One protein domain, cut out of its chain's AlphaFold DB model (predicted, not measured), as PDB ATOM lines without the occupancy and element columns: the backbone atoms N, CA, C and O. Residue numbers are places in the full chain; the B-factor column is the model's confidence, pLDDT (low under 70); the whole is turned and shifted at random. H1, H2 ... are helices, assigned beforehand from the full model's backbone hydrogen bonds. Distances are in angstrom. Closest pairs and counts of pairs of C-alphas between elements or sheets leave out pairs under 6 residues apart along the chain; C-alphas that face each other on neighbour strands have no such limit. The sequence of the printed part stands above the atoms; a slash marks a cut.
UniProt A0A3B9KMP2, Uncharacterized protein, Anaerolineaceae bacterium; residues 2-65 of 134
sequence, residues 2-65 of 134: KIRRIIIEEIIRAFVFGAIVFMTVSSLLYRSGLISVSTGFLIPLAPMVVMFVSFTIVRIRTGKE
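This is residues 2 to 65 of the 134 residues of an uncharacterized protein of Anaerolineaceae bacterium (UniProt A0A3B9KMP2). A long helix, H1, runs the length of a slender rod, and a shorter helix, H3, folds back beside its earlier part in the opposite direction. The turn between them holds the very short helix H2, which packs on the later part of H1. The printed part has 64 residues with three named helices, in the order H1, H2, H3, and no named strand; the class is all helix. The whole is loose, with a radius of gyration of the C-alphas of 14.3 A, and spans 45 by 15 by 14 A.

H1, residues 3 to 31, touches H2, residues 37 to 40, with its residues 22 to 30 alone; the closest C-alphas, of Ser 26 and Gly 40, are 5.6 A apart. H1 also touches H3, residues 45 to 62, and the closest C-alphas, of Ala 14 and Met 48, are 5.2 A apart. H1 and H3 run opposite ways at a shallow tilt of 28 degrees. H2 and H3 are apart, though they follow each other in the chain. In H1 and H3 every O i to N i+4 pair is within hydrogen-bond range; H2 is too short for such a pair, and its 1 O i to N i+3 pair is within range.

H1 begins at C-alpha 3, (-36.409, -7.948, 38.852), and is 41.4 A long from first to last C-alpha. H2 begins at C-alpha 37, (-32.920, -33.347, 13.964). H3 is 25.7 A long and ends at C-alpha 62, (-23.794, -5.168, 39.011).

The two C-alphas farthest apart, of Lys 2 and Gly 33, are 45.9 A apart. The first and last printed C-alphas, of Lys 2 and Glu 65, are 14.0 A apart. The printed part has no cut, and the links H1 to H2 and H2 to H3 are tight. The mean pLDDT of the printed part is 70.5; residues 23 to 45, 47, 54 and 62 to 65 are under 70.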
ATOM      1  N   LYS A   2     -37.268  -3.366  38.854       73.94
ATOM      2  CA  LYS A   2     -38.197  -4.506  38.959       73.94
ATOM      3  C   LYS A   2     -37.516  -5.745  38.370       73.94
ATOM      4  O   LYS A   2     -37.421  -5.846  37.153       73.94
ATOM      5  N   ILE A   3     -37.063  -6.670  39.219       75.31
ATOM      6  CA  ILE A   3     -36.409  -7.948  38.852       75.31
ATOM      7  C   ILE A   3     -37.155  -8.684  37.723       75.31
ATOM      8  O   ILE A   3     -36.535  -9.203  36.801       75.31
ATOM      9  N   ARG A   4     -38.494  -8.621  37.726       79.25
ATOM     10  CA  ARG A   4     -39.355  -9.180  36.673       79.25
ATOM     11  C   ARG A   4     -39.005  -8.687  35.260       79.25
ATOM     12  O   ARG A   4     -39.068  -9.465  34.320       79.25
ATOM     13  N   ARG A   5     -38.626  -7.415  35.103       81.00
ATOM     14  CA  ARG A   5     -38.247  -6.833  33.807       81.00
ATOM     15  C   ARG A   5     -36.896  -7.362  33.322       81.00
ATOM     16  O   ARG A   5     -36.780  -7.704  32.154       81.00
ATOM     17  N   ILE A   6     -35.920  -7.482  34.226       76.12
ATOM     18  CA  ILE A   6     -34.588  -8.028  33.918       76.12
ATOM     19  C   ILE A   6     -34.720  -9.466  33.412       76.12
ATOM     20  O   ILE A   6     -34.185  -9.796  32.363       76.12
ATOM     21  N   ILE A   7     -35.502 -10.296  34.109       78.19
ATOM     22  CA  ILE A   7     -35.724 -11.692  33.717       78.19
ATOM     23  C   ILE A   7     -36.331 -11.782  32.309       78.19
ATOM     24  O   ILE A   7     -35.843 -12.548  31.489       78.19
ATOM     25  N   ILE A   8     -37.357 -10.980  32.003       82.06
ATOM     26  CA  ILE A   8     -38.007 -10.999  30.679       82.06
ATOM     27  C   ILE A   8     -37.026 -10.590  29.572       82.06
ATOM     28  O   ILE A   8     -36.960 -11.247  28.537       82.06
ATOM     29  N   GLU A   9     -36.248  -9.529  29.786       81.75
ATOM     30  CA  GLU A   9     -35.286  -9.041  28.795       81.75
ATOM     31  C   GLU A   9     -34.157 -10.050  28.537       81.75
ATOM     32  O   GLU A   9     -33.802 -10.279  27.380       81.75
ATOM     33  N   GLU A  10     -33.631 -10.699  29.581       77.88
ATOM     34  CA  GLU A  10     -32.592 -11.722  29.418       77.88
ATOM     35  C   GLU A  10     -33.140 -13.028  28.816       77.88
ATOM     36  O   GLU A  10     -32.434 -13.666  28.037       77.88
ATOM     37  N   ILE A  11     -34.402 -13.403  29.083       81.00
ATOM     38  CA  ILE A  11     -35.062 -14.535  28.399       81.00
ATOM     39  C   ILE A  11     -35.127 -14.270  26.895       81.00
ATOM     40  O   ILE A  11     -34.721 -15.120  26.105       81.00
ATOM     41  N   ILE A  12     -35.605 -13.090  26.485       83.38
ATOM     42  CA  ILE A  12     -35.709 -12.727  25.063       83.38
ATOM     43  C   ILE A  12     -34.321 -12.740  24.417       83.38
ATOM     44  O   ILE A  12     -34.143 -13.309  23.341       83.38
ATOM     45  N   ARG A  13     -33.317 -12.163  25.089       77.25
ATOM     46  CA  ARG A  13     -31.937 -12.103  24.593       77.25
ATOM     47  C   ARG A  13     -31.335 -13.502  24.421       77.25
ATOM     48  O   ARG A  13     -30.726 -13.777  23.388       77.25
ATOM     49  N   ALA A  14     -31.569 -14.401  25.377       77.88
ATOM     50  CA  ALA A  14     -31.147 -15.795  25.290       77.88
ATOM     51  C   ALA A  14     -31.866 -16.552  24.161       77.88
ATOM     52  O   ALA A  14     -31.215 -17.292  23.431       77.88
ATOM     53  N   PHE A  15     -33.169 -16.333  23.959       78.75
ATOM     54  CA  PHE A  15     -33.929 -16.938  22.856       78.75
ATOM     55  C   PHE A  15     -33.446 -16.490  21.480       78.75
ATOM     56  O   PHE A  15     -33.259 -17.328  20.602       78.75
ATOM     57  N   VAL A  16     -33.198 -15.192  21.294       78.44
ATOM     58  CA  VAL A  16     -32.660 -14.663  20.031       78.44
ATOM     59  C   VAL A  16     -31.292 -15.274  19.740       78.44
ATOM     60  O   VAL A  16     -31.044 -15.737  18.628       78.44
ATOM     61  N   PHE A  17     -30.419 -15.340  20.746       73.69
ATOM     62  CA  PHE A  17     -29.105 -15.951  20.580       73.69
ATOM     63  C   PHE A  17     -29.199 -17.448  20.272       73.69
ATOM     64  O   PHE A  17     -28.568 -17.946  19.341       73.69
ATOM     65  N   GLY A  18     -30.035 -18.156  21.025       71.88
ATOM     66  CA  GLY A  18     -30.317 -19.567  20.830       71.88
ATOM     67  C   GLY A  18     -30.844 -19.896  19.447       71.88
ATOM     68  O   GLY A  18     -30.401 -20.872  18.855       71.88
ATOM     69  N   ALA A  19     -31.730 -19.063  18.903       71.62
ATOM     70  CA  ALA A  19     -32.245 -19.221  17.549       71.62
ATOM     71  C   ALA A  19     -31.140 -19.066  16.493       71.62
ATOM     72  O   ALA A  19     -31.083 -19.857  15.553       71.62
ATOM     73  N   ILE A  20     -30.228 -18.101  16.666       71.94
ATOM     74  CA  ILE A  20     -29.082 -17.903  15.761       71.94
ATOM     75  C   ILE A  20     -28.137 -19.105  15.819       71.94
ATOM     76  O   ILE A  20     -27.759 -19.650  14.779       71.94
ATOM     77  N   VAL A  21     -27.782 -19.556  17.026       71.06
ATOM     78  CA  VAL A  21     -26.952 -20.754  17.218       71.06
ATOM     79  C   VAL A  21     -27.640 -21.971  16.623       71.06
ATOM     80  O   VAL A  21     -27.007 -22.713  15.880       71.06
ATOM     81  N   PHE A  22     -28.934 -22.154  16.884       70.44
ATOM     82  CA  PHE A  22     -29.704 -23.259  16.340       70.44
ATOM     83  C   PHE A  22     -29.674 -23.240  14.820       70.44
ATOM     84  O   PHE A  22     -29.265 -24.232  14.238       70.44
ATOM     85  N   MET A  23     -30.010 -22.127  14.161       68.19
ATOM     86  CA  MET A  23     -29.985 -22.042  12.698       68.19
ATOM     87  C   MET A  23     -28.603 -22.356  12.117       68.19
ATOM     88  O   MET A  23     -28.497 -23.099  11.144       68.19
ATOM     89  N   THR A  24     -27.542 -21.832  12.730       67.44
ATOM     90  CA  THR A  24     -26.172 -22.000  12.227       67.44
ATOM     91  C   THR A  24     -25.685 -23.437  12.418       67.44
ATOM     92  O   THR A  24     -25.205 -24.076  11.484       67.44
ATOM     93  N   VAL A  25     -25.852 -23.968  13.628       66.56
ATOM     94  CA  VAL A  25     -25.317 -25.266  14.042       66.56
ATOM     95  C   VAL A  25     -26.171 -26.418  13.513       66.56
ATOM     96  O   VAL A  25     -25.618 -27.399  13.025       66.56
ATOM     97  N   SER A  26     -27.502 -26.293  13.524       64.75
ATOM     98  CA  SER A  26     -28.393 -27.307  12.937       64.75
ATOM     99  C   SER A  26     -28.214 -27.405  11.424       64.75
ATOM    100  O   SER A  26     -28.149 -28.516  10.914       64.75
ATOM    101  N   SER A  27     -28.040 -26.287  10.708       64.56
ATOM    102  CA  SER A  27     -27.785 -26.297   9.260       64.56
ATOM    103  C   SER A  27     -26.486 -27.030   8.908       64.56
ATOM    104  O   SER A  27     -26.469 -27.858   7.996       64.56
ATOM    105  N   LEU A  28     -25.412 -26.781   9.665       63.28
ATOM    106  CA  LEU A  28     -24.115 -27.439   9.484       63.28
ATOM    107  C   LEU A  28     -24.166 -28.932   9.837       63.28
ATOM    108  O   LEU A  28     -23.756 -29.771   9.036       63.28
ATOM    109  N   LEU A  29     -24.701 -29.271  11.012       62.28
ATOM    110  CA  LEU A  29     -24.682 -30.641  11.527       62.28
ATOM    111  C   LEU A  29     -25.698 -31.544  10.817       62.28
ATOM    112  O   LEU A  29     -25.380 -32.696  10.524       62.28
ATOM    113  N   TYR A  30     -26.867 -31.017  10.437       61.34
ATOM    114  CA  TYR A  30     -27.845 -31.754   9.634       61.34
ATOM    115  C   TYR A  30     -27.308 -32.063   8.233       61.34
ATOM    116  O   TYR A  30     -27.398 -33.200   7.779       61.34
ATOM    117  N   ARG A  31     -26.677 -31.087   7.557       61.31
ATOM    118  CA  ARG A  31     -26.073 -31.308   6.228       61.31
ATOM    119  C   ARG A  31     -24.917 -32.302   6.249       61.31
ATOM    120  O   ARG A  31     -24.695 -32.981   5.256       61.31
ATOM    121  N   SER A  32     -24.194 -32.390   7.362       57.84
ATOM    122  CA  SER A  32     -23.095 -33.345   7.526       57.84
ATOM    123  C   SER A  32     -23.545 -34.780   7.837       57.84
ATOM    124  O   SER A  32     -22.706 -35.672   7.888       57.84
ATOM    125  N   GLY A  33     -24.842 -35.015   8.084       60.53
ATOM    126  CA  GLY A  33     -25.374 -36.331   8.461       60.53
ATOM    127  C   GLY A  33     -24.951 -36.822   9.855       60.53
ATOM    128  O   GLY A  33     -25.327 -37.921  10.249       60.53
ATOM    129  N   LEU A  34     -24.199 -36.014  10.612       57.94
ATOM    130  CA  LEU A  34     -23.634 -36.385  11.913       57.94
ATOM    131  C   LEU A  34     -24.690 -36.517  13.022       57.94
ATOM    132  O   LEU A  34     -24.432 -37.191  14.016       57.94
ATOM    133  N   ILE A  35     -25.848 -35.848  12.910       61.91
ATOM    134  CA  ILE A  35     -26.797 -35.714  14.027       61.91
ATOM    135  C   ILE A  35     -28.261 -35.721  13.557       61.91
ATOM    136  O   ILE A  35     -28.633 -35.033  12.608       61.91
ATOM    137  N   SER A  36     -29.111 -36.454  14.287       62.88
ATOM    138  CA  SER A  36     -30.575 -36.412  14.171       62.88
ATOM    139  C   SER A  36     -31.134 -35.010  14.458       62.88
ATOM    140  O   SER A  36     -30.688 -34.332  15.384       62.88
ATOM    141  N   VAL A  37     -32.188 -34.608  13.739       61.59
ATOM    142  CA  VAL A  37     -32.920 -33.347  13.964       61.59
ATOM    143  C   VAL A  37     -33.293 -33.166  15.442       61.59
ATOM    144  O   VAL A  37     -33.114 -32.080  15.987       61.59
ATOM    145  N   SER A  38     -33.727 -34.238  16.116       62.62
ATOM    146  CA  SER A  38     -34.116 -34.205  17.534       62.62
ATOM    147  C   SER A  38     -32.955 -33.861  18.471       62.62
ATOM    148  O   SER A  38     -33.134 -33.117  19.433       62.62
ATOM    149  N   THR A  39     -31.748 -34.341  18.176       62.91
ATOM    150  CA  THR A  39     -30.546 -34.065  18.974       62.91
ATOM    151  C   THR A  39     -29.958 -32.696  18.624       62.91
ATOM    152  O   THR A  39     -29.440 -32.010  19.503       62.91
ATOM    153  N   GLY A  40     -30.135 -32.229  17.383       62.03
ATOM    154  CA  GLY A  40     -29.790 -30.869  16.961       62.03
ATOM    155  C   GLY A  40     -30.527 -29.770  17.738       62.03
ATOM    156  O   GLY A  40     -29.966 -28.695  17.934       62.03
ATOM    157  N   PHE A  41     -31.736 -30.043  18.248       62.22
ATOM    158  CA  PHE A  41     -32.489 -29.126  19.121       62.22
ATOM    159  C   PHE A  41     -31.924 -29.007  20.546       62.22
ATOM    160  O   PHE A  41     -32.144 -27.989  21.199       62.22
ATOM    161  N   LEU A  42     -31.167 -29.996  21.033       65.31
ATOM    162  CA  LEU A  42     -30.550 -29.943  22.366       65.31
ATOM    163  C   LEU A  42     -29.269 -29.100  22.386       65.31
ATOM    164  O   LEU A  42     -28.945 -28.477  23.397       65.31
ATOM    165  N   ILE A  43     -28.572 -29.028  21.252       67.00
ATOM    166  CA  ILE A  43     -27.318 -28.286  21.096       67.00
ATOM    167  C   ILE A  43     -27.457 -26.778  21.373       67.00
ATOM    168  O   ILE A  43     -26.605 -26.258  22.087       67.00
ATOM    169  N   PRO A  44     -28.482 -26.045  20.890       69.25
ATOM    170  CA  PRO A  44     -28.671 -24.635  21.247       69.25
ATOM    171  C   PRO A  44     -29.214 -24.437  22.669       69.25
ATOM    172  O   PRO A  44     -29.084 -23.347  23.223       69.25
ATOM    173  N   LEU A  45     -29.807 -25.464  23.284       69.62
ATOM    174  CA  LEU A  45     -30.450 -25.332  24.590       69.62
ATOM    175  C   LEU A  45     -29.416 -25.063  25.693       69.62
ATOM    176  O   LEU A  45     -29.600 -24.175  26.523       69.62
ATOM    177  N   ALA A  46     -28.289 -25.777  25.661       70.81
ATOM    178  CA  ALA A  46     -27.182 -25.575  26.593       70.81
ATOM    179  C   ALA A  46     -26.611 -24.134  26.565       70.81
ATOM    180  O   ALA A  46     -26.600 -23.490  27.618       70.81
ATOM    181  N   PRO A  47     -26.198 -23.564  25.413       69.56
ATOM    182  CA  PRO A  47     -25.724 -22.185  25.353       69.56
ATOM    183  C   PRO A  47     -26.813 -21.172  25.710       69.56
ATOM    184  O   PRO A  47     -26.494 -20.182  26.362       69.56
ATOM    185  N   MET A  48     -28.085 -21.410  25.362       71.69
ATOM    186  CA  MET A  48     -29.193 -20.541  25.789       71.69
ATOM    187  C   MET A  48     -29.282 -20.433  27.310       71.69
ATOM    188  O   MET A  48     -29.353 -19.327  27.845       71.69
ATOM    189  N   VAL A  49     -29.260 -21.573  28.006       73.88
ATOM    190  CA  VAL A  49     -29.361 -21.617  29.470       73.88
ATOM    191  C   VAL A  49     -28.148 -20.953  30.110       73.88
ATOM    192  O   VAL A  49     -28.307 -20.104  30.987       73.88
ATOM    193  N   VAL A  50     -26.938 -21.278  29.646       72.94
ATOM    194  CA  VAL A  50     -25.705 -20.684  30.180       72.94
ATOM    195  C   VAL A  50     -25.708 -19.170  29.997       72.94
ATOM    196  O   VAL A  50     -25.371 -18.437  30.929       72.94
ATOM    197  N   MET A  51     -26.123 -18.685  28.828       73.25
ATOM    198  CA  MET A  51     -26.133 -17.259  28.535       73.25
ATOM    199  C   MET A  51     -27.194 -16.519  29.356       73.25
ATOM    200  O   MET A  51     -26.894 -15.485  29.952       73.25
ATOM    201  N   PHE A  52     -28.397 -17.091  29.470       76.50
ATOM    202  CA  PHE A  52     -29.460 -16.566  30.323       76.50
ATOM    203  C   PHE A  52     -29.008 -16.445  31.783       76.50
ATOM    204  O   PHE A  52     -29.122 -15.374  32.379       76.50
ATOM    205  N   VAL A  53     -28.459 -17.523  32.352       75.38
ATOM    206  CA  VAL A  53     -28.010 -17.556  33.750       75.38
ATOM    207  C   VAL A  53     -26.874 -16.557  33.971       75.38
ATOM    208  O   VAL A  53     -26.930 -15.762  34.909       75.38
ATOM    209  N   SER A  54     -25.882 -16.530  33.080       69.75
ATOM    210  CA  SER A  54     -24.716 -15.649  33.206       69.75
ATOM    211  C   SER A  54     -25.103 -14.171  33.134       69.75
ATOM    212  O   SER A  54     -24.720 -13.387  34.003       69.75
ATOM    213  N   PHE A  55     -25.904 -13.775  32.138       73.81
ATOM    214  CA  PHE A  55     -26.316 -12.380  31.977       73.81
ATOM    215  C   PHE A  55     -27.262 -11.932  33.088       73.81
ATOM    216  O   PHE A  55     -27.099 -10.834  33.621       73.81
ATOM    217  N   THR A  56     -28.174 -12.807  33.516       73.62
ATOM    218  CA  THR A  56     -29.082 -12.521  34.630       73.62
ATOM    219  C   THR A  56     -28.315 -12.325  35.939       73.62
ATOM    220  O   THR A  56     -28.535 -11.327  36.624       73.62
ATOM    221  N   ILE A  57     -27.372 -13.217  36.280       74.81
ATOM    222  CA  ILE A  57     -26.564 -13.100  37.506       74.81
ATOM    223  C   ILE A  57     -25.760 -11.802  37.503       74.81
ATOM    224  O   ILE A  57     -25.779 -11.066  38.490       74.81
ATOM    225  N   VAL A  58     -25.068 -11.496  36.403       70.19
ATOM    226  CA  VAL A  58     -24.241 -10.286  36.333       70.19
ATOM    227  C   VAL A  58     -25.103  -9.032  36.411       70.19
ATOM    228  O   VAL A  58     -24.755  -8.112  37.152       70.19
ATOM    229  N   ARG A  59     -26.247  -8.992  35.726       72.69
ATOM    230  CA  ARG A  59     -27.148  -7.835  35.744       72.69
ATOM    231  C   ARG A  59     -27.789  -7.613  37.114       72.69
ATOM    232  O   ARG A  59     -27.931  -6.468  37.531       72.69
ATOM    233  N   ILE A  60     -28.097  -8.683  37.850       74.31
ATOM    234  CA  ILE A  60     -28.562  -8.602  39.245       74.31
ATOM    235  C   ILE A  60     -27.445  -8.101  40.174       74.31
ATOM    236  O   ILE A  60     -27.699  -7.254  41.025       74.31
ATOM    237  N   ARG A  61     -26.213  -8.603  40.016       71.19
ATOM    238  CA  ARG A  61     -25.068  -8.272  40.887       71.19
ATOM    239  C   ARG A  61     -24.515  -6.866  40.656       71.19
ATOM    240  O   ARG A  61     -24.092  -6.222  41.606       71.19
ATOM    241  N   THR A  62     -24.470  -6.417  39.404       67.94
ATOM    242  CA  THR A  62     -23.794  -5.168  39.011       67.94
ATOM    243  C   THR A  62     -24.761  -4.045  38.649       67.94
ATOM    244  O   THR A  62     -24.332  -2.904  38.505       67.94
ATOM    245  N   GLY A  63     -26.051  -4.344  38.451       65.69
ATOM    246  CA  GLY A  63     -27.046  -3.390  37.947       65.69
ATOM    247  C   GLY A  63     -26.816  -2.950  36.494       65.69
ATOM    248  O   GLY A  63     -27.646  -2.232  35.937       65.69
ATOM    249  N   LYS A  64     -25.713  -3.381  35.869       67.38
ATOM    250  CA  LYS A  64     -25.323  -3.023  34.506       67.38
ATOM    251  C   LYS A  64     -25.803  -4.089  33.527       67.38
ATOM    252  O   LYS A  64     -25.734  -5.289  33.793       67.38
ATOM    253  N   GLU A  65     -26.275  -3.647  32.366       67.81
ATOM    254  CA  GLU A  65     -26.545  -4.551  31.254       67.81
ATOM    255  C   GLU A  65     -25.240  -5.069  30.664       67.81
ATOM    256  O   GLU A  65     -24.447  -4.302  30.115       67.81
TER     257      GLU A  65